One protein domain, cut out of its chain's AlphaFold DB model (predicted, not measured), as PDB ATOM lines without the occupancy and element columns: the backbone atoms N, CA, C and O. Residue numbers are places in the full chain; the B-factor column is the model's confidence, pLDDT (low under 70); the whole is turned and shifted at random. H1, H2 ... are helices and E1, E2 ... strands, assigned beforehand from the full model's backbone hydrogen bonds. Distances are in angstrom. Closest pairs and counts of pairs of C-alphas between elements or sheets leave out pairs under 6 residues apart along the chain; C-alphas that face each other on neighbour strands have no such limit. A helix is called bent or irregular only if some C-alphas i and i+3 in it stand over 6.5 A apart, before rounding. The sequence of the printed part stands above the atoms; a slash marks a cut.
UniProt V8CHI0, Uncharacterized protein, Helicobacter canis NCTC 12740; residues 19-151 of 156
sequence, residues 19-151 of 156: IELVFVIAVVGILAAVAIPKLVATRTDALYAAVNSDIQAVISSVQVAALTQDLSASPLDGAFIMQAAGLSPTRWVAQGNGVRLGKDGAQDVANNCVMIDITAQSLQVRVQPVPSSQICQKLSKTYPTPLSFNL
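This is residues 19 to 151 of the 156 residues of an uncharacterized protein of Helicobacter canis NCTC 12740 (UniProt V8CHI0). One very long helix, H1, runs with its residues 51 to 66 along one face of a five-stranded sheet, while its first part, residues 19 to 40, sticks out from the body as a free arm. The short helix H2 stands on the same face of the sheet, and H3 packs on H1 beyond the ends of E3 and E4. The printed part has 133 residues, in the order H1 H2 E1 E2 E3 E4 H3 E5; the sheet runs E1 E2 E3 E4 E5, all antiparallel, and the class is mixed, helices and strands. The whole is loose, with a radius of gyration of the C-alphas of 19.3 A and spans of 73 by 26 by 22 A.

Begin with the sheet: E1, residues 92 to 95, E2, 98 to 103, E3, 114 to 119, and E4, 122 to 127, form a meander, each strand the antiparallel neighbour of the one before. E5, residues 147 to 150, is the edge strand beside E4. Look for N 93 and O 100 at 2.9 A between E1 and E2, N 99 and O 116 at 2.8 A between E2 and E3, N 117 and O 124 at 2.9 A between E3 and E4, and N 125 and O 147 at 2.8 A between E4 and E5. H1, residues 19 to 68, and H2, residues 78 to 84, are on the same face, giving two layers, helices over one face of a sheet. H1 lies over E3 and E4 at a height of 10.8 A, along the strands, at 14 degrees to E3 on the local plane. H2 lies over E2 and stands up from the sheet; it touches H1 about perpendicular, at 83 degrees, closest at the C-alphas of Ser 61 and Ala 84, 5.8 A. H3, residues 134 to 142, only grazes the sheet; it touches H1 at the C-alphas of Tyr 48 and Ile 135, 5.9 A, at a steep tilt of 38 degrees, the same way. O i to N i+4 pairs are within hydrogen-bond range throughout H2, in 43 of 46 in H1 and 4 of 5 in H3.

Find C-alpha 19 at (272.222, 141.763, 282.736); from there H1 runs 70.1 A to C-alpha 68 at (225.762, 137.820, 230.350), with a kink of 35 degrees near residue 34. It is neither bent nor irregular, but only just: C-alphas 34 and 37 are 6.3 A apart. E2, E3 and E4 measure 16.0, 15.6 and 16.1 A, H3 12.9 A, E5 10.3 A, H2 9.9 A and E1 9.5 A. E5 ends at C-alpha 150, (224.679, 152.051, 233.705).

The C-alphas farthest apart are those of Ile 19 and Ser 72, 73.5 A. Without the free residues 19 to 40 the body spans 43 by 29 by 20 A. The printed part has no cut and no long link, and no printed residue has a pLDDT under 70.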
ATOM      1  N   ILE A  19     271.654 140.891 283.772       93.31
ATOM      2  CA  ILE A  19     272.222 141.763 282.736       93.31
ATOM      3  C   ILE A  19     271.923 141.260 281.318       93.31
ATOM      4  O   ILE A  19     271.714 142.073 280.418       93.31
ATOM      5  N   GLU A  20     271.819 139.943 281.120       92.62
ATOM      6  CA  GLU A  20     271.438 139.361 279.828       92.62
ATOM      7  C   GLU A  20     269.985 139.709 279.496       92.62
ATOM      8  O   GLU A  20     269.688 140.095 278.366       92.62
ATOM      9  N   LEU A  21     269.090 139.680 280.492       93.06
ATOM     10  CA  LEU A  21     267.699 140.098 280.305       93.06
ATOM     11  C   LEU A  21     267.600 141.567 279.894       93.06
ATOM     12  O   LEU A  21     266.893 141.900 278.943       93.06
ATOM     13  N   VAL A  22     268.321 142.438 280.606       95.38
ATOM     14  CA  VAL A  22     268.295 143.888 280.375       95.38
ATOM     15  C   VAL A  22     268.830 144.234 278.986       95.38
ATOM     16  O   VAL A  22     268.253 145.072 278.291       95.38
ATOM     17  N   PHE A  23     269.893 143.567 278.539       95.94
ATOM     18  CA  PHE A  23     270.424 143.790 277.198       95.94
ATOM     19  C   PHE A  23     269.431 143.355 276.107       95.94
ATOM     20  O   PHE A  23     269.206 144.095 275.149       95.94
ATOM     21  N   VAL A  24     268.771 142.203 276.275       95.81
ATOM     22  CA  VAL A  24     267.784 141.698 275.306       95.81
ATOM     23  C   VAL A  24     266.603 142.658 275.153       95.81
ATOM     24  O   VAL A  24     266.240 143.001 274.027       95.81
ATOM     25  N   ILE A  25     266.025 143.143 276.257       96.38
ATOM     26  CA  ILE A  25     264.894 144.083 276.184       96.38
ATOM     27  C   ILE A  25     265.305 145.425 275.567       96.38
ATOM     28  O   ILE A  25     264.520 146.010 274.821       96.38
ATOM     29  N   ALA A  26     266.534 145.892 275.817       96.75
ATOM     30  CA  ALA A  26     267.041 147.131 275.238       96.75
ATOM     31  C   ALA A  26     267.175 147.018 273.712       96.75
ATOM     32  O   ALA A  26     266.700 147.888 272.980       96.75
ATOM     33  N   VAL A  27     267.752 145.917 273.216       97.12
ATOM     34  CA  VAL A  27     267.896 145.674 271.772       97.12
ATOM     35  C   VAL A  27     266.530 145.512 271.100       97.12
ATOM     36  O   VAL A  27     266.273 146.159 270.084       97.12
ATOM     37  N   VAL A  28     265.623 144.710 271.673       97.38
ATOM     38  CA  VAL A  28     264.260 144.546 271.134       97.38
ATOM     39  C   VAL A  28     263.505 145.878 271.137       97.38
ATOM     40  O   VAL A  28     262.805 146.168 270.170       97.38
ATOM     41  N   GLY A  29     263.691 146.718 272.158       97.56
ATOM     42  CA  GLY A  29     263.101 148.055 272.228       97.56
ATOM     43  C   GLY A  29     263.515 148.952 271.058       97.56
ATOM     44  O   GLY A  29     262.656 149.552 270.409       97.56
ATOM     45  N   ILE A  30     264.812 148.991 270.731       97.62
ATOM     46  CA  ILE A  30     265.334 149.778 269.599       97.62
ATOM     47  C   ILE A  30     264.792 149.241 268.268       97.62
ATOM     48  O   ILE A  30     264.322 150.013 267.429       97.62
ATOM     49  N   LEU A  31     264.813 147.916 268.076       97.62
ATOM     50  CA  LEU A  31     264.306 147.292 266.851       97.62
ATOM     51  C   LEU A  31     262.803 147.544 266.668       97.62
ATOM     52  O   LEU A  31     262.365 147.887 265.569       97.62
ATOM     53  N   ALA A  32     262.015 147.423 267.739       96.94
ATOM     54  CA  ALA A  32     260.572 147.642 267.713       96.94
ATOM     55  C   ALA A  32     260.213 149.092 267.355       96.94
ATOM     56  O   ALA A  32     259.309 149.308 266.544       96.94
ATOM     57  N   ALA A  33     260.949 150.074 267.888       96.94
ATOM     58  CA  ALA A  33     260.711 151.493 267.619       96.94
ATOM     59  C   ALA A  33     260.805 151.842 266.122       96.94
ATOM     60  O   ALA A  33     260.035 152.666 265.632       96.94
ATOM     61  N   VAL A  34     261.703 151.188 265.378       96.06
ATOM     62  CA  VAL A  34     261.861 151.401 263.927       96.06
ATOM     63  C   VAL A  34     260.944 150.483 263.112       96.06
ATOM     64  O   VAL A  34     260.383 150.898 262.095       96.06
ATOM     65  N   ALA A  35     260.771 149.230 263.539       96.56
ATOM     66  CA  ALA A  35     260.026 148.231 262.781       96.56
ATOM     67  C   ALA A  35     258.506 148.462 262.806       96.56
ATOM     68  O   ALA A  35     257.853 148.309 261.771       96.56
ATOM     69  N   ILE A  36     257.935 148.848 263.953       95.88
ATOM     70  CA  ILE A  36     256.478 148.988 264.117       95.88
ATOM     71  C   ILE A  36     255.892 150.061 263.180       95.88
ATOM     72  O   ILE A  36     254.951 149.732 262.452       95.88
ATOM     73  N   PRO A  37     256.426 151.299 263.099       94.62
ATOM     74  CA  PRO A  37     255.876 152.317 262.200       94.62
ATOM     75  C   PRO A  37     255.905 151.882 260.730       94.62
ATOM     76  O   PRO A  37     254.929 152.064 259.999       94.62
ATOM     77  N   LYS A  38     257.001 151.236 260.307       95.12
ATOM     78  CA  LYS A  38     257.151 150.720 258.942       95.12
ATOM     79  C   LYS A  38     256.161 149.592 258.651       95.12
ATOM     80  O   LYS A  38     255.592 149.541 257.559       95.12
ATOM     81  N   LEU A  39     255.922 148.705 259.618       95.00
ATOM     82  CA  LEU A  39     254.941 147.628 259.494       95.00
ATOM     83  C   LEU A  39     253.510 148.171 259.361       95.00
ATOM     84  O   LEU A  39     252.739 147.666 258.550       95.00
ATOM     85  N   VAL A  40     253.153 149.206 260.124       93.56
ATOM     86  CA  VAL A  40     251.829 149.840 260.019       93.56
ATOM     87  C   VAL A  40     251.645 150.474 258.641       93.56
ATOM     88  O   VAL A  40     250.648 150.194 257.979       93.56
ATOM     89  N   ALA A  41     252.622 151.252 258.165       93.75
ATOM     90  CA  ALA A  41     252.554 151.883 256.847       93.75
ATOM     91  C   ALA A  41     252.424 150.851 255.713       93.75
ATOM     92  O   ALA A  41     251.530 150.960 254.877       93.75
ATOM     93  N   THR A  42     253.255 149.804 255.730       95.81
ATOM     94  CA  THR A  42     253.215 148.737 254.712       95.81
ATOM     95  C   THR A  42     251.908 147.949 254.729       95.81
ATOM     96  O   THR A  42     251.393 147.611 253.665       95.81
ATOM     97  N   ARG A  43     251.318 147.693 255.904       94.44
ATOM     98  CA  ARG A  43     249.980 147.088 256.000       94.44
ATOM     99  C   ARG A  43     248.906 147.994 255.403       94.44
ATOM    100  O   ARG A  43     248.090 147.508 254.626       94.44
ATOM    101  N   THR A  44     248.919 149.287 255.723       94.38
ATOM    102  CA  THR A  44     247.977 150.259 255.146       94.38
ATOM    103  C   THR A  44     248.104 150.321 253.621       94.38
ATOM    104  O   THR A  44     247.089 150.349 252.929       94.38
ATOM    105  N   ASP A  45     249.325 150.283 253.084       95.44
ATOM    106  CA  ASP A  45     249.575 150.291 251.637       95.44
ATOM    107  C   ASP A  45     249.085 149.015 250.951       95.44
ATOM    108  O   ASP A  45     248.447 149.085 249.899       95.44
ATOM    109  N   ALA A  46     249.320 147.855 251.566       96.44
ATOM    110  CA  ALA A  46     248.819 146.580 251.065       96.44
ATOM    111  C   ALA A  46     247.282 146.535 251.059       96.44
ATOM    112  O   ALA A  46     246.683 146.089 250.081       96.44
ATOM    113  N   LEU A  47     246.638 147.034 252.120       94.75
ATOM    114  CA  LEU A  47     245.180 147.133 252.182       94.75
ATOM    115  C   LEU A  47     244.637 148.102 251.129       94.75
ATOM    116  O   LEU A  47     243.678 147.764 250.444       94.75
ATOM    117  N   TYR A  48     245.268 149.266 250.954       96.75
ATOM    118  CA  TYR A  48     244.910 150.209 249.894       96.75
ATOM    119  C   TYR A  48     244.986 149.552 248.510       96.75
ATOM    120  O   TYR A  48     244.029 149.637 247.744       96.75
ATOM    121  N   ALA A  49     246.087 148.861 248.199       97.44
ATOM    122  CA  ALA A  49     246.264 148.190 246.914       97.44
ATOM    123  C   ALA A  49     245.213 147.091 246.691       97.44
ATOM    124  O   ALA A  49     244.640 147.005 245.606       97.44
ATOM    125  N   ALA A  50     244.920 146.298 247.726       96.81
ATOM    126  CA  ALA A  50     243.899 145.258 247.674       96.81
ATOM    127  C   ALA A  50     242.498 145.837 247.438       96.81
ATOM    128  O   ALA A  50     241.818 145.416 246.512       96.81
ATOM    129  N   VAL A  51     242.089 146.844 248.218       96.94
ATOM    130  CA  VAL A  51     240.780 147.500 248.062       96.94
ATOM    131  C   VAL A  51     240.667 148.177 246.700       96.94
ATOM    132  O   VAL A  51     239.634 148.081 246.050       96.94
ATOM    133  N   ASN A  52     241.733 148.828 246.232       97.19
ATOM    134  CA  ASN A  52     241.756 149.444 244.912       97.19
ATOM    135  C   ASN A  52     241.592 148.406 243.792       97.19
ATOM    136  O   ASN A  52     240.817 148.628 242.866       97.19
ATOM    137  N   SER A  53     242.288 147.270 243.889       97.81
ATOM    138  CA  SER A  53     242.131 146.150 242.955       97.81
ATOM    139  C   SER A  53     240.710 145.590 242.985       97.81
ATOM    140  O   SER A  53     240.128 145.348 241.930       97.81
ATOM    141  N   ASP A  54     240.137 145.425 244.177       97.75
ATOM    142  CA  ASP A  54     238.780 144.913 244.356       97.75
ATOM    143  C   ASP A  54     237.737 145.869 243.751       97.75
ATOM    144  O   ASP A  54     236.827 145.415 243.069       97.75
ATOM    145  N   ILE A  55     237.886 147.191 243.916       97.44
ATOM    146  CA  ILE A  55     236.994 148.184 243.287       97.44
ATOM    147  C   ILE A  55     236.994 148.022 241.760       97.44
ATOM    148  O   ILE A  55     235.931 148.000 241.142       97.44
ATOM    149  N   GLN A  56     238.169 147.878 241.143       97.06
ATOM    150  CA  GLN A  56     238.285 147.685 239.692       97.06
ATOM    151  C   GLN A  56     237.711 146.333 239.245       97.06
ATOM    152  O   GLN A  56     237.040 146.248 238.210       97.06
ATOM    153  N   ALA A  57     237.918 145.283 240.045       97.75
ATOM    154  CA  ALA A  57     237.302 143.981 239.823       97.75
ATOM    155  C   ALA A  57     235.773 144.079 239.882       97.75
ATOM    156  O   ALA A  57     235.105 143.543 239.005       97.75
ATOM    157  N   VAL A  58     235.207 144.822 240.837       97.19
ATOM    158  CA  VAL A  58     233.757 145.051 240.927       97.19
ATOM    159  C   VAL A  58     233.231 145.775 239.700       97.19
ATOM    160  O   VAL A  58     232.286 145.296 239.085       97.19
ATOM    161  N   ILE A  59     233.852 146.890 239.312       94.94
ATOM    162  CA  ILE A  59     233.414 147.671 238.148       94.94
ATOM    163  C   ILE A  59     233.366 146.793 236.893       94.94
ATOM    164  O   ILE A  59     232.347 146.761 236.207       94.94
ATOM    165  N   SER A  60     234.440 146.053 236.616       94.75
ATOM    166  CA  SER A  60     234.538 145.221 235.412       94.75
ATOM    167  C   SER A  60     233.632 143.986 235.457       94.75
ATOM    168  O   SER A  60     232.877 143.736 234.521       94.75
ATOM    169  N   SER A  61     233.666 143.216 236.544       93.88
ATOM    170  CA  SER A  61     232.908 141.963 236.652       93.88
ATOM    171  C   SER A  61     231.401 142.178 236.719       93.88
ATOM    172  O   SER A  61     230.664 141.424 236.093       93.88
ATOM    173  N   VAL A  62     230.926 143.216 237.415       92.44
ATOM    174  CA  VAL A  62     229.492 143.517 237.499       92.44
ATOM    175  C   VAL A  62     228.957 143.976 236.144       92.44
ATOM    176  O   VAL A  62     227.856 143.584 235.769       92.44
ATOM    177  N   GLN A  63     229.737 144.739 235.371       89.75
ATOM    178  CA  GLN A  63     229.372 145.092 233.994       89.75
ATOM    179  C   GLN A  63     229.302 143.858 233.084       89.75
ATOM    180  O   GLN A  63     228.364 143.716 232.305       89.75
ATOM    181  N   VAL A  64     230.255 142.930 233.199       90.06
ATOM    182  CA  VAL A  64     230.229 141.675 232.430       90.06
ATOM    183  C   VAL A  64     229.062 140.781 232.859       90.06
ATOM    184  O   VAL A  64     228.383 140.197 232.015       90.06
ATOM    185  N   ALA A  65     228.786 140.689 234.160       89.62
ATOM    186  CA  ALA A  65     227.646 139.945 234.681       89.62
ATOM    187  C   ALA A  65     226.323 140.536 234.169       89.62
ATOM    188  O   ALA A  65     225.463 139.789 233.716       89.62
ATOM    189  N   ALA A  66     226.206 141.865 234.128       85.50
ATOM    190  CA  ALA A  66     225.058 142.571 233.557       85.50
ATOM    191  C   ALA A  66     224.794 142.257 232.079       85.50
ATOM    192  O   ALA A  66     223.647 142.256 231.646       85.50
ATOM    193  N   LEU A  67     225.848 141.968 231.315       83.94
ATOM    194  CA  LEU A  67     225.758 141.622 229.896       83.94
ATOM    195  C   LEU A  67     225.425 140.153 229.638       83.94
ATOM    196  O   LEU A  67     224.883 139.813 228.589       83.94
ATOM    197  N   THR A  68     225.821 139.274 230.552       86.94
ATOM    198  CA  THR A  68     225.762 137.820 230.350       86.94
ATOM    199  C   THR A  68     224.603 137.162 231.088       86.94
ATOM    200  O   THR A  68     224.234 136.038 230.754       86.94
ATOM    201  N   GLN A  69     224.026 137.845 232.077       81.88
ATOM    202  CA  GLN A  69     222.960 137.332 232.927       81.88
ATOM    203  C   GLN A  69     221.703 138.189 232.796       81.88
ATOM    204  O   GLN A  69     221.771 139.402 232.604       81.88
ATOM    205  N   ASP A  70     220.537 137.560 232.948       76.44
ATOM    206  CA  ASP A  70     219.276 138.287 233.042       76.44
ATOM    207  C   ASP A  70     219.139 138.921 234.435       76.44
ATOM    208  O   ASP A  70     218.772 138.270 235.418       76.44
ATOM    209  N   LEU A  71     219.438 140.217 234.516       75.25
ATOM    210  CA  LEU A  71     219.356 140.999 235.750       75.25
ATOM    211  C   LEU A  71     217.928 141.155 236.286       75.25
ATOM    212  O   LEU A  71     217.759 141.579 237.427       75.25
ATOM    213  N   SER A  72     216.899 140.830 235.496       71.44
ATOM    214  CA  SER A  72     215.512 140.823 235.972       71.44
ATOM    215  C   SER A  72     215.177 139.580 236.806       71.44
ATOM    216  O   SER A  72     214.214 139.594 237.572       71.44
ATOM    217  N   ALA A  73     215.998 138.528 236.706       70.25
ATOM    218  CA  ALA A  73     215.782 137.247 237.371       70.25
ATOM    219  C   ALA A  73     216.505 137.111 238.725       70.25
ATOM    220  O   ALA A  73     216.223 136.170 239.467       70.25
ATOM    221  N   SER A  74     217.431 138.017 239.063       71.44
ATOM    222  CA  SER A  74     218.229 137.954 240.298       71.44
ATOM    223  C   SER A  74     218.163 139.266 241.085       71.44
ATOM    224  O   SER A  74     218.188 140.336 240.478       71.44
ATOM    225  N   PRO A  75     218.105 139.224 242.430       81.25
ATOM    226  CA  PRO A  75     218.177 140.438 243.230       81.25
ATOM    227  C   PRO A  75     219.531 141.125 243.006       81.25
ATOM    228  O   PRO A  75     220.588 140.543 243.239       81.25
ATOM    229  N   LEU A  76     219.494 142.377 242.547       87.44
ATOM    230  CA  LEU A  76     220.681 143.219 242.400       87.44
ATOM    231  C   LEU A  76     221.074 143.785 243.762       87.44
ATOM    232  O   LEU A  76     220.732 144.918 244.110       87.44
ATOM    233  N   ASP A  77     221.741 142.954 244.549       91.31
ATOM    234  CA  ASP A  77     222.104 143.250 245.925       91.31
ATOM    235  C   ASP A  77     223.616 143.134 246.181       91.31
ATOM    236  O   ASP A  77     224.429 142.889 245.283       91.31
ATOM    237  N   GLY A  78     224.022 143.350 247.430       93.31
ATOM    238  CA  GLY A  78     225.418 143.201 247.822       93.31
ATOM    239  C   GLY A  78     225.973 141.791 247.606       93.31
ATOM    240  O   GLY A  78     227.159 141.651 247.313       93.31
ATOM    241  N   ALA A  79     225.147 140.748 247.732       93.62
ATOM    242  CA  ALA A  79     225.585 139.368 247.544       93.62
ATOM    243  C   ALA A  79     225.906 139.094 246.071       93.62
ATOM    244  O   ALA A  79     226.929 138.470 245.779       93.62
ATOM    245  N   PHE A  80     225.109 139.648 245.153       92.62
ATOM    246  CA  PHE A  80     225.415 139.634 243.726       92.62
ATOM    247  C   PHE A  80     226.779 140.272 243.426       92.62
ATOM    248  O   PHE A  80     227.599 139.658 242.748       92.62
ATOM    249  N   ILE A  81     227.078 141.453 243.983       95.00
ATOM    250  CA  ILE A  81     228.380 142.120 243.777       95.00
ATOM    251  C   ILE A  81     229.534 141.266 244.317       95.00
ATOM    252  O   ILE A  81     230.549 141.097 243.640       95.00
ATOM    253  N   MET A  82     229.381 140.711 245.525       95.12
ATOM    254  CA  MET A  82     230.390 139.838 246.136       95.12
ATOM    255  C   MET A  82     230.688 138.621 245.254       95.12
ATOM    256  O   MET A  82     231.853 138.271 245.070       95.12
ATOM    257  N   GLN A  83     229.646 137.995 244.704       93.50
ATOM    258  CA  GLN A  83     229.771 136.811 243.862       93.50
ATOM    259  C   GLN A  83     230.341 137.143 242.482       93.50
ATOM    260  O   GLN A  83     231.266 136.467 242.037       93.50
ATOM    261  N   ALA A  84     229.826 138.184 241.821       92.56
ATOM    262  CA  ALA A  84     230.264 138.592 240.488       92.56
ATOM    263  C   ALA A  84     231.754 138.955 240.475       92.56
ATOM    264  O   ALA A  84     232.493 138.523 239.592       92.56
ATOM    265  N   ALA A  85     232.205 139.693 241.492       95.50
ATOM    266  CA  ALA A  85     233.579 140.173 241.586       95.50
ATOM    267  C   ALA A  85     234.527 139.239 242.353       95.50
ATOM    268  O   ALA A  85     235.714 139.541 242.461       95.50
ATOM    269  N   GLY A  86     234.027 138.125 242.901       95.69
ATOM    270  CA  GLY A  86     234.832 137.193 243.696       95.69
ATOM    271  C   GLY A  86     235.457 137.845 244.934       95.69
ATOM    272  O   GLY A  86     236.613 137.574 245.265       95.69
ATOM    273  N   LEU A  87     234.723 138.741 245.600       96.19
ATOM    274  CA  LEU A  87     235.247 139.503 246.732       96.19
ATOM    275  C   LEU A  87     235.476 138.620 247.959       96.19
ATOM    276  O   LEU A  87     234.675 137.749 248.298       96.19
ATOM    277  N   SER A  88     236.555 138.909 248.688       94.75
ATOM    278  CA  SER A  88     236.845 138.218 249.942       94.75
ATOM    279  C   SER A  88     235.892 138.671 251.061       94.75
ATOM    280  O   SER A  88     235.891 139.864 251.389       94.75
ATOM    281  N   PRO A  89     235.186 137.751 251.750       93.12
ATOM    282  CA  PRO A  89     234.310 138.085 252.880       93.12
ATOM    283  C   PRO A  89     235.075 138.597 254.112       93.12
ATOM    284  O   PRO A  89     234.483 139.114 255.055       93.12
ATOM    285  N   THR A  90     236.406 138.472 254.125       93.25
ATOM    286  CA  THR A  90     237.257 139.062 255.170       93.25
ATOM    287  C   THR A  90     237.529 140.551 254.960       93.25
ATOM    288  O   THR A  90     237.930 141.219 255.908       93.25
ATOM    289  N   ARG A  91     237.346 141.064 253.732       94.56
ATOM    290  CA  ARG A  91     237.565 142.478 253.369       94.56
ATOM    291  C   ARG A  91     236.283 143.221 253.036       94.56
ATOM    292  O   ARG A  91     236.267 144.446 253.120       94.56
ATOM    293  N   TRP A  92     235.242 142.503 252.637       96.69
ATOM    294  CA  TRP A  92     233.992 143.081 252.173       96.69
ATOM    295  C   TRP A  92     232.809 142.384 252.815       96.69
ATOM    296  O   TRP A  92     232.828 141.176 253.040       96.69
ATOM    297  N   VAL A  93     231.769 143.162 253.072       96.62
ATOM    298  CA  VAL A  93     230.476 142.666 253.528       96.62
ATOM    299  C   VAL A  93     229.388 143.172 252.595       96.62
ATOM    300  O   VAL A  93     229.389 144.339 252.197       96.62
ATOM    301  N   ALA A  94     228.456 142.289 252.250       96.00
ATOM    302  CA  ALA A  94     227.235 142.662 251.555       96.00
ATOM    303  C   ALA A  94     226.291 143.388 252.524       96.00
ATOM    304  O   ALA A  94     226.075 142.937 253.649       96.00
ATOM    305  N   GLN A  95     225.718 144.507 252.087       93.25
ATOM    306  CA  GLN A  95     224.756 145.291 252.851       93.25
ATOM    307  C   GLN A  95     223.718 145.900 251.908       93.25
ATOM    308  O   GLN A  95     224.026 146.792 251.119       93.25
ATOM    309  N   GLY A  96     222.470 145.441 252.019       92.31
ATOM    310  CA  GLY A  96     221.384 145.917 251.165       92.31
ATOM    311  C   GLY A  96     221.740 145.767 249.687       92.31
ATOM    312  O   GLY A  96     222.104 144.683 249.241       92.31
ATOM    313  N   ASN A  97     221.683 146.869 248.946       93.94
ATOM    314  CA  ASN A  97     221.956 146.911 247.513       93.94
ATOM    315  C   ASN A  97     223.446 147.042 247.141       93.94
ATOM    316  O   ASN A  97     223.763 147.353 245.993       93.94
ATOM    317  N   GLY A  98     224.364 146.861 248.091       95.75
ATOM    318  CA  GLY A  98     225.773 147.141 247.862       95.75
ATOM    319  C   GLY A  98     226.738 146.389 248.759       95.75
ATOM    320  O   GLY A  98     226.359 145.539 249.561       95.75
ATOM    321  N   VAL A  99     228.018 146.723 248.633       97.12
ATOM    322  CA  VAL A  99     229.095 146.201 249.479       97.12
ATOM    323  C   VAL A  99     229.798 147.327 250.222       97.12
ATOM    324  O   VAL A  99     229.907 148.459 249.738       97.12
ATOM    325  N   ARG A 100     230.261 147.015 251.429       96.81
ATOM    326  CA  ARG A 100     231.042 147.902 252.297       96.81
ATOM    327  C   ARG A 100     232.321 147.206 252.724       96.81
ATOM    328  O   ARG A 100     232.397 145.977 252.704       96.81
ATOM    329  N   LEU A 101     233.309 147.992 253.144       96.31
ATOM    330  CA  LEU A 101     234.509 147.433 253.756       96.31
ATOM    331  C   LEU A 101     234.138 146.688 255.040       96.31
ATOM    332  O   LEU A 101     233.359 147.170 255.865       96.31
ATOM    333  N   GLY A 102     234.680 145.485 255.158       95.00
ATOM    334  CA  GLY A 102     234.387 144.523 256.200       95.00
ATOM    335  C   GLY A 102     235.591 144.250 257.089       95.00
ATOM    336  O   GLY A 102     236.740 144.311 256.650       95.00
ATOM    337  N   LYS A 103     235.302 143.912 258.339       92.25
ATOM    338  CA  LYS A 103     236.242 143.398 259.323       92.25
ATOM    339  C   LYS A 103     235.515 142.372 260.186       92.25
ATOM    340  O   LYS A 103     234.446 142.655 260.719       92.25
ATOM    341  N   ASP A 104     236.088 141.175 260.291       87.88
ATOM    342  CA  ASP A 104     235.554 140.074 261.107       87.88
ATOM    343  C   ASP A 104     234.086 139.713 260.775       87.88
ATOM    344  O   ASP A 104     233.287 139.400 261.652       87.88
ATOM    345  N   GLY A 105     233.719 139.774 259.488       86.69
ATOM    346  CA  GLY A 105     232.373 139.442 258.997       86.69
ATOM    347  C   GLY A 105     231.313 140.527 259.223       86.69
ATOM    348  O   GLY A 105     230.160 140.337 258.844       86.69
ATOM    349  N   ALA A 106     231.690 141.671 259.796       91.81
ATOM    350  CA  ALA A 106     230.833 142.840 259.966       91.81
ATOM    351  C   ALA A 106     231.415 144.056 259.234       91.81
ATOM    352  O   ALA A 106     232.556 144.043 258.780       91.81
ATOM    353  N   GLN A 107     230.633 145.125 259.106       93.75
ATOM    354  CA  GLN A 107     231.101 146.375 258.507       93.75
ATOM    355  C   GLN A 107     232.231 146.994 259.346       93.75
ATOM    356  O   GLN A 107     232.080 147.193 260.553       93.75
ATOM    357  N   ASP A 108     233.338 147.370 258.704       94.81
ATOM    358  CA  ASP A 108     234.436 148.086 259.354       94.81
ATOM    359  C   ASP A 108     234.074 149.566 259.522       94.81
ATOM    360  O   ASP A 108     234.403 150.407 258.688       94.81
ATOM    361  N   VAL A 109     233.386 149.900 260.614       91.12
ATOM    362  CA  VAL A 109     232.913 151.267 260.896       91.12
ATOM    363  C   VAL A 109     234.059 152.289 260.929       91.12
ATOM    364  O   VAL A 109     233.853 153.442 260.555       91.12
ATOM    365  N   ALA A 110     235.272 151.884 261.319       91.69
ATOM    366  CA  ALA A 110     236.423 152.783 261.380       91.69
ATOM    367  C   ALA A 110     236.971 153.136 259.989       91.69
ATOM    368  O   ALA A 110     237.511 154.226 259.802       91.69
ATOM    369  N   ASN A 111     236.823 152.231 259.016       92.94
ATOM    370  CA  ASN A 111     237.322 152.388 257.650       92.94
ATOM    371  C   ASN A 111     236.200 152.388 256.596       92.94
ATOM    372  O   ASN A 111     236.471 152.158 255.421       92.94
ATOM    373  N   ASN A 112     234.946 152.655 256.976       89.50
ATOM    374  CA  ASN A 112     233.791 152.594 256.074       89.50
ATOM    375  C   ASN A 112     233.692 153.817 255.139       89.50
ATOM    376  O   ASN A 112     232.783 154.645 255.236       89.50
ATOM    377  N   CYS A 113     234.658 153.953 254.237       95.50
ATOM    378  CA  CYS A 113     234.685 155.017 253.240       95.50
ATOM    379  C   CYS A 113     234.242 154.581 251.852       95.50
ATOM    380  O   CYS A 113     233.897 155.451 251.058       95.50
ATOM    381  N   VAL A 114     234.274 153.287 251.538       97.25
ATOM    382  CA  VAL A 114     233.941 152.785 250.203       97.25
ATOM    383  C   VAL A 114     232.520 152.247 250.201       97.25
ATOM    384  O   VAL A 114     232.196 151.312 250.932       97.25
ATOM    385  N   MET A 115     231.683 152.846 249.364       96.56
ATOM    386  CA  MET A 115     230.303 152.448 249.134       96.56
ATOM    387  C   MET A 115     230.174 152.063 247.668       96.56
ATOM    388  O   MET A 115     230.322 152.919 246.794       96.56
ATOM    389  N   ILE A 116     229.935 150.783 247.400       97.25
ATOM    390  CA  ILE A 116     229.618 150.310 246.055       97.25
ATOM    391  C   ILE A 116     228.184 149.811 246.079       97.25
ATOM    392  O   ILE A 116     227.914 148.807 246.729       97.25
ATOM    393  N   ASP A 117     227.282 150.530 245.427       96.12
ATOM    394  CA  ASP A 117     225.837 150.315 245.496       96.12
ATOM    395  C   ASP A 117     225.249 150.149 244.100       96.12
ATOM    396  O   ASP A 117     225.640 150.855 243.173       96.12
ATOM    397  N   ILE A 118     224.260 149.271 243.950       92.81
ATOM    398  CA  ILE A 118     223.446 149.186 242.737       92.81
ATOM    399  C   ILE A 118     222.109 149.877 242.994       92.81
ATOM    400  O   ILE A 118     221.329 149.474 243.851       92.81
ATOM    401  N   THR A 119     221.821 150.944 242.252       89.19
ATOM    402  CA  THR A 119     220.550 151.679 242.349       89.19
ATOM    403  C   THR A 119     219.945 151.823 240.965       89.19
ATOM    404  O   THR A 119     220.596 152.374 240.083       89.19
ATOM    405  N   ALA A 120     218.714 151.337 240.774       82.88
ATOM    406  CA  ALA A 120     217.984 151.433 239.504       82.88
ATOM    407  C   ALA A 120     218.846 151.029 238.286       82.88
ATOM    408  O   ALA A 120     218.983 151.788 237.332       82.88
ATOM    409  N   GLN A 121     219.480 149.849 238.365       82.44
ATOM    410  CA  GLN A 121     220.387 149.308 237.337       82.44
ATOM    411  C   GLN A 121     221.630 150.169 237.056       82.44
ATOM    412  O   GLN A 121     222.267 150.015 236.019       82.44
ATOM    413  N   SER A 122     222.022 151.055 237.969       90.25
ATOM    414  CA  SER A 122     223.320 151.717 237.919       90.25
ATOM    415  C   SER A 122     224.207 151.248 239.062       90.25
ATOM    416  O   SER A 122     223.820 151.338 240.226       90.25
ATOM    417  N   LEU A 123     225.408 150.784 238.721       94.19
ATOM    418  CA  LEU A 123     226.483 150.552 239.673       94.19
ATOM    419  C   LEU A 123     227.128 151.893 240.016       94.19
ATOM    420  O   LEU A 123     227.681 152.566 239.147       94.19
ATOM    421  N   GLN A 124     227.082 152.269 241.285       95.75
ATOM    422  CA  GLN A 124     227.673 153.491 241.803       95.75
ATOM    423  C   GLN A 124     228.810 153.146 242.753       95.75
ATOM    424  O   GLN A 124     228.619 152.407 243.713       95.75
ATOM    425  N   VAL A 125     229.983 153.722 242.514       96.94
ATOM    426  CA  VAL A 125     231.128 153.647 243.421       96.94
ATOM    427  C   VAL A 125     231.344 155.031 244.007       96.94
ATOM    428  O   VAL A 125     231.607 155.995 243.287       96.94
ATOM    429  N   ARG A 126     231.236 155.142 245.328       96.62
ATOM    430  CA  ARG A 126     231.499 156.371 246.074       96.62
ATOM    431  C   ARG A 126     232.541 156.117 247.140       96.62
ATOM    432  O   ARG A 126     232.439 155.159 247.903       96.62
ATOM    433  N   VAL A 127     233.514 157.017 247.217       97.12
ATOM    434  CA  VAL A 127     234.506 157.028 248.286       97.12
ATOM    435  C   VAL A 127     234.385 158.335 249.051       97.12
ATOM    436  O   VAL A 127     234.505 159.408 248.468       97.12
ATOM    437  N   GLN A 128     234.141 158.251 250.356       94.31
ATOM    438  CA  GLN A 128     234.063 159.416 251.238       94.31
ATOM    439  C   GLN A 128     235.295 159.508 252.147       94.31
ATOM    440  O   GLN A 128     235.781 158.483 252.630       94.31
ATOM    441  N   PRO A 129     235.828 160.709 252.416       93.12
ATOM    442  CA  PRO A 129     236.952 160.852 253.328       93.12
ATOM    443  C   PRO A 129     236.523 160.554 254.771       93.12
ATOM    444  O   PRO A 129     235.505 161.048 255.249       93.12
ATOM    445  N   VAL A 130     237.347 159.789 255.489       94.69
ATOM    446  CA  VAL A 130     237.212 159.554 256.934       94.69
ATOM    447  C   VAL A 130     238.514 160.018 257.595       94.69
ATOM    448  O   VAL A 130     239.549 159.381 257.378       94.69
ATOM    449  N   PRO A 131     238.519 161.121 258.371       91.50
ATOM    450  CA  PRO A 131     239.756 161.730 258.869       91.50
ATOM    451  C   PRO A 131     240.614 160.807 259.739       91.50
ATOM    452  O   PRO A 131     241.836 160.885 259.684       91.50
ATOM    453  N   SER A 132     239.999 159.907 260.505       92.56
ATOM    454  CA  SER A 132     240.698 158.946 261.365       92.56
ATOM    455  C   SER A 132     241.300 157.757 260.612       92.56
ATOM    456  O   SER A 132     242.083 157.007 261.191       92.56
ATOM    457  N   SER A 133     240.956 157.564 259.335       94.88
ATOM    458  CA  SER A 133     241.357 156.393 258.560       94.88
ATOM    459  C   SER A 133     242.373 156.752 257.479       94.88
ATOM    460  O   SER A 133     242.070 157.423 256.491       94.88
ATOM    461  N   GLN A 134     243.597 156.242 257.637       93.38
ATOM    462  CA  GLN A 134     244.673 156.443 256.663       93.38
ATOM    463  C   GLN A 134     244.325 155.870 255.284       93.38
ATOM    464  O   GLN A 134     244.630 156.492 254.266       93.38
ATOM    465  N   ILE A 135     243.671 154.703 255.235       94.88
ATOM    466  CA  ILE A 135     243.259 154.086 253.970       94.88
ATOM    467  C   ILE A 135     242.187 154.930 253.275       94.88
ATOM    468  O   ILE A 135     242.299 155.178 252.077       94.88
ATOM    469  N   CYS A 136     241.210 155.456 254.017       95.81
ATOM    470  CA  CYS A 136     240.152 156.281 253.444       95.81
ATOM    471  C   CYS A 136     240.670 157.604 252.889       95.81
ATOM    472  O   CYS A 136     240.245 158.011 251.813       95.81
ATOM    473  N   GLN A 137     241.637 158.236 253.560       95.38
ATOM    474  CA  GLN A 137     242.301 159.429 253.028       95.38
ATOM    475  C   GLN A 137     243.061 159.152 251.724       95.38
ATOM    476  O   GLN A 137     243.140 160.024 250.859       95.38
ATOM    477  N   LYS A 138     243.663 157.963 251.579       95.31
ATOM    478  CA  LYS A 138     244.330 157.570 250.330       95.31
ATOM    479  C   LYS A 138     243.309 157.299 249.231       95.31
ATOM    480  O   LYS A 138     243.424 157.870 248.152       95.31
ATOM    481  N   LEU A 139     242.283 156.500 249.518       96.50
ATOM    482  CA  LEU A 139     241.239 156.163 248.549       96.50
ATOM    483  C   LEU A 139     240.462 157.396 248.079       96.50
ATOM    484  O   LEU A 139     240.192 157.504 246.890       96.50
ATOM    485  N   SER A 140     240.151 158.355 248.958       95.88
ATOM    486  CA  SER A 140     239.426 159.573 248.570       95.88
ATOM    487  C   SER A 140     240.235 160.484 247.645       95.88
ATOM    488  O   SER A 140     239.660 161.268 246.898       95.88
ATOM    489  N   LYS A 141     241.572 160.407 247.686       95.88
ATOM    490  CA  LYS A 141     242.440 161.113 246.729       95.88
ATOM    491  C   LYS A 141     242.439 160.430 245.364       95.88
ATOM    492  O   LYS A 141     242.493 161.117 244.352       95.88
ATOM    493  N   THR A 142     242.371 159.100 245.344       96.19
ATOM    494  CA  THR A 142     242.303 158.299 244.112       96.19
ATOM    495  C   THR A 142     240.931 158.388 243.443       96.19
ATOM    496  O   THR A 142     240.851 158.468 242.222       96.19
ATOM    497  N   TYR A 143     239.858 158.426 244.236       96.19
ATOM    498  CA  TYR A 143     238.465 158.488 243.788       96.19
ATOM    499  C   TYR A 143     237.778 159.752 244.333       96.19
ATOM    500  O   TYR A 143     236.940 159.656 245.232       96.19
ATOM    501  N   PRO A 144     238.134 160.950 243.831       94.81
ATOM    502  CA  PRO A 144     237.585 162.209 244.337       94.81
ATOM    503  C   PRO A 144     236.123 162.429 243.928       94.81
ATOM    504  O   PRO A 144     235.400 163.164 244.597       94.81
ATOM    505  N   THR A 145     235.682 161.809 242.831       95.69
ATOM    506  CA  THR A 145     234.320 161.926 242.308       95.69
ATOM    507  C   THR A 145     233.622 160.568 242.306       95.69
ATOM    508  O   THR A 145     234.259 159.559 241.990       95.69
ATOM    509  N   PRO A 146     232.313 160.521 242.612       94.19
ATOM    510  CA  PRO A 146     231.494 159.335 242.399       94.19
ATOM    511  C   PRO A 146     231.622 158.806 240.970       94.19
ATOM    512  O   PRO A 146     231.559 159.580 240.015       94.19
ATOM    513  N   LEU A 147     231.754 157.492 240.830       94.69
ATOM    514  CA  LEU A 147     231.665 156.807 239.546       94.69
ATOM    515  C   LEU A 147     230.273 156.190 239.426       94.69
ATOM    516  O   LEU A 147     229.779 155.599 240.386       94.69
ATOM    517  N   SER A 148     229.650 156.304 238.258       93.56
ATOM    518  CA  SER A 148     228.367 155.667 237.966       93.56
ATOM    519  C   SER A 148     228.427 154.972 236.617       93.56
ATOM    520  O   SER A 148     228.757 155.599 235.612       93.56
ATOM    521  N   PHE A 149     228.054 153.701 236.594       91.12
ATOM    522  CA  PHE A 149     227.987 152.887 235.391       91.12
ATOM    523  C   PHE A 149     226.555 152.409 235.219       91.12
ATOM    524  O   PHE A 149     225.938 151.946 236.177       91.12
ATOM    525  N   ASN A 150     226.006 152.555 234.021       88.94
ATOM    526  CA  ASN A 150     224.679 152.051 233.705       88.94
ATOM    527  C   ASN A 150     224.805 150.587 233.254       88.94
ATOM    528  O   ASN A 150     225.606 150.285 232.375       88.94
ATOM    529  N   LEU A 151     224.044 149.688 233.880       84.06
ATOM    530  CA  LEU A 151     224.057 148.246 233.611       84.06
ATOM    531  C   LEU A 151     223.049 147.837 232.525       84.06
ATOM    532  O   LEU A 151     223.101 146.718 232.037       84.06
TER     533      LEU A 151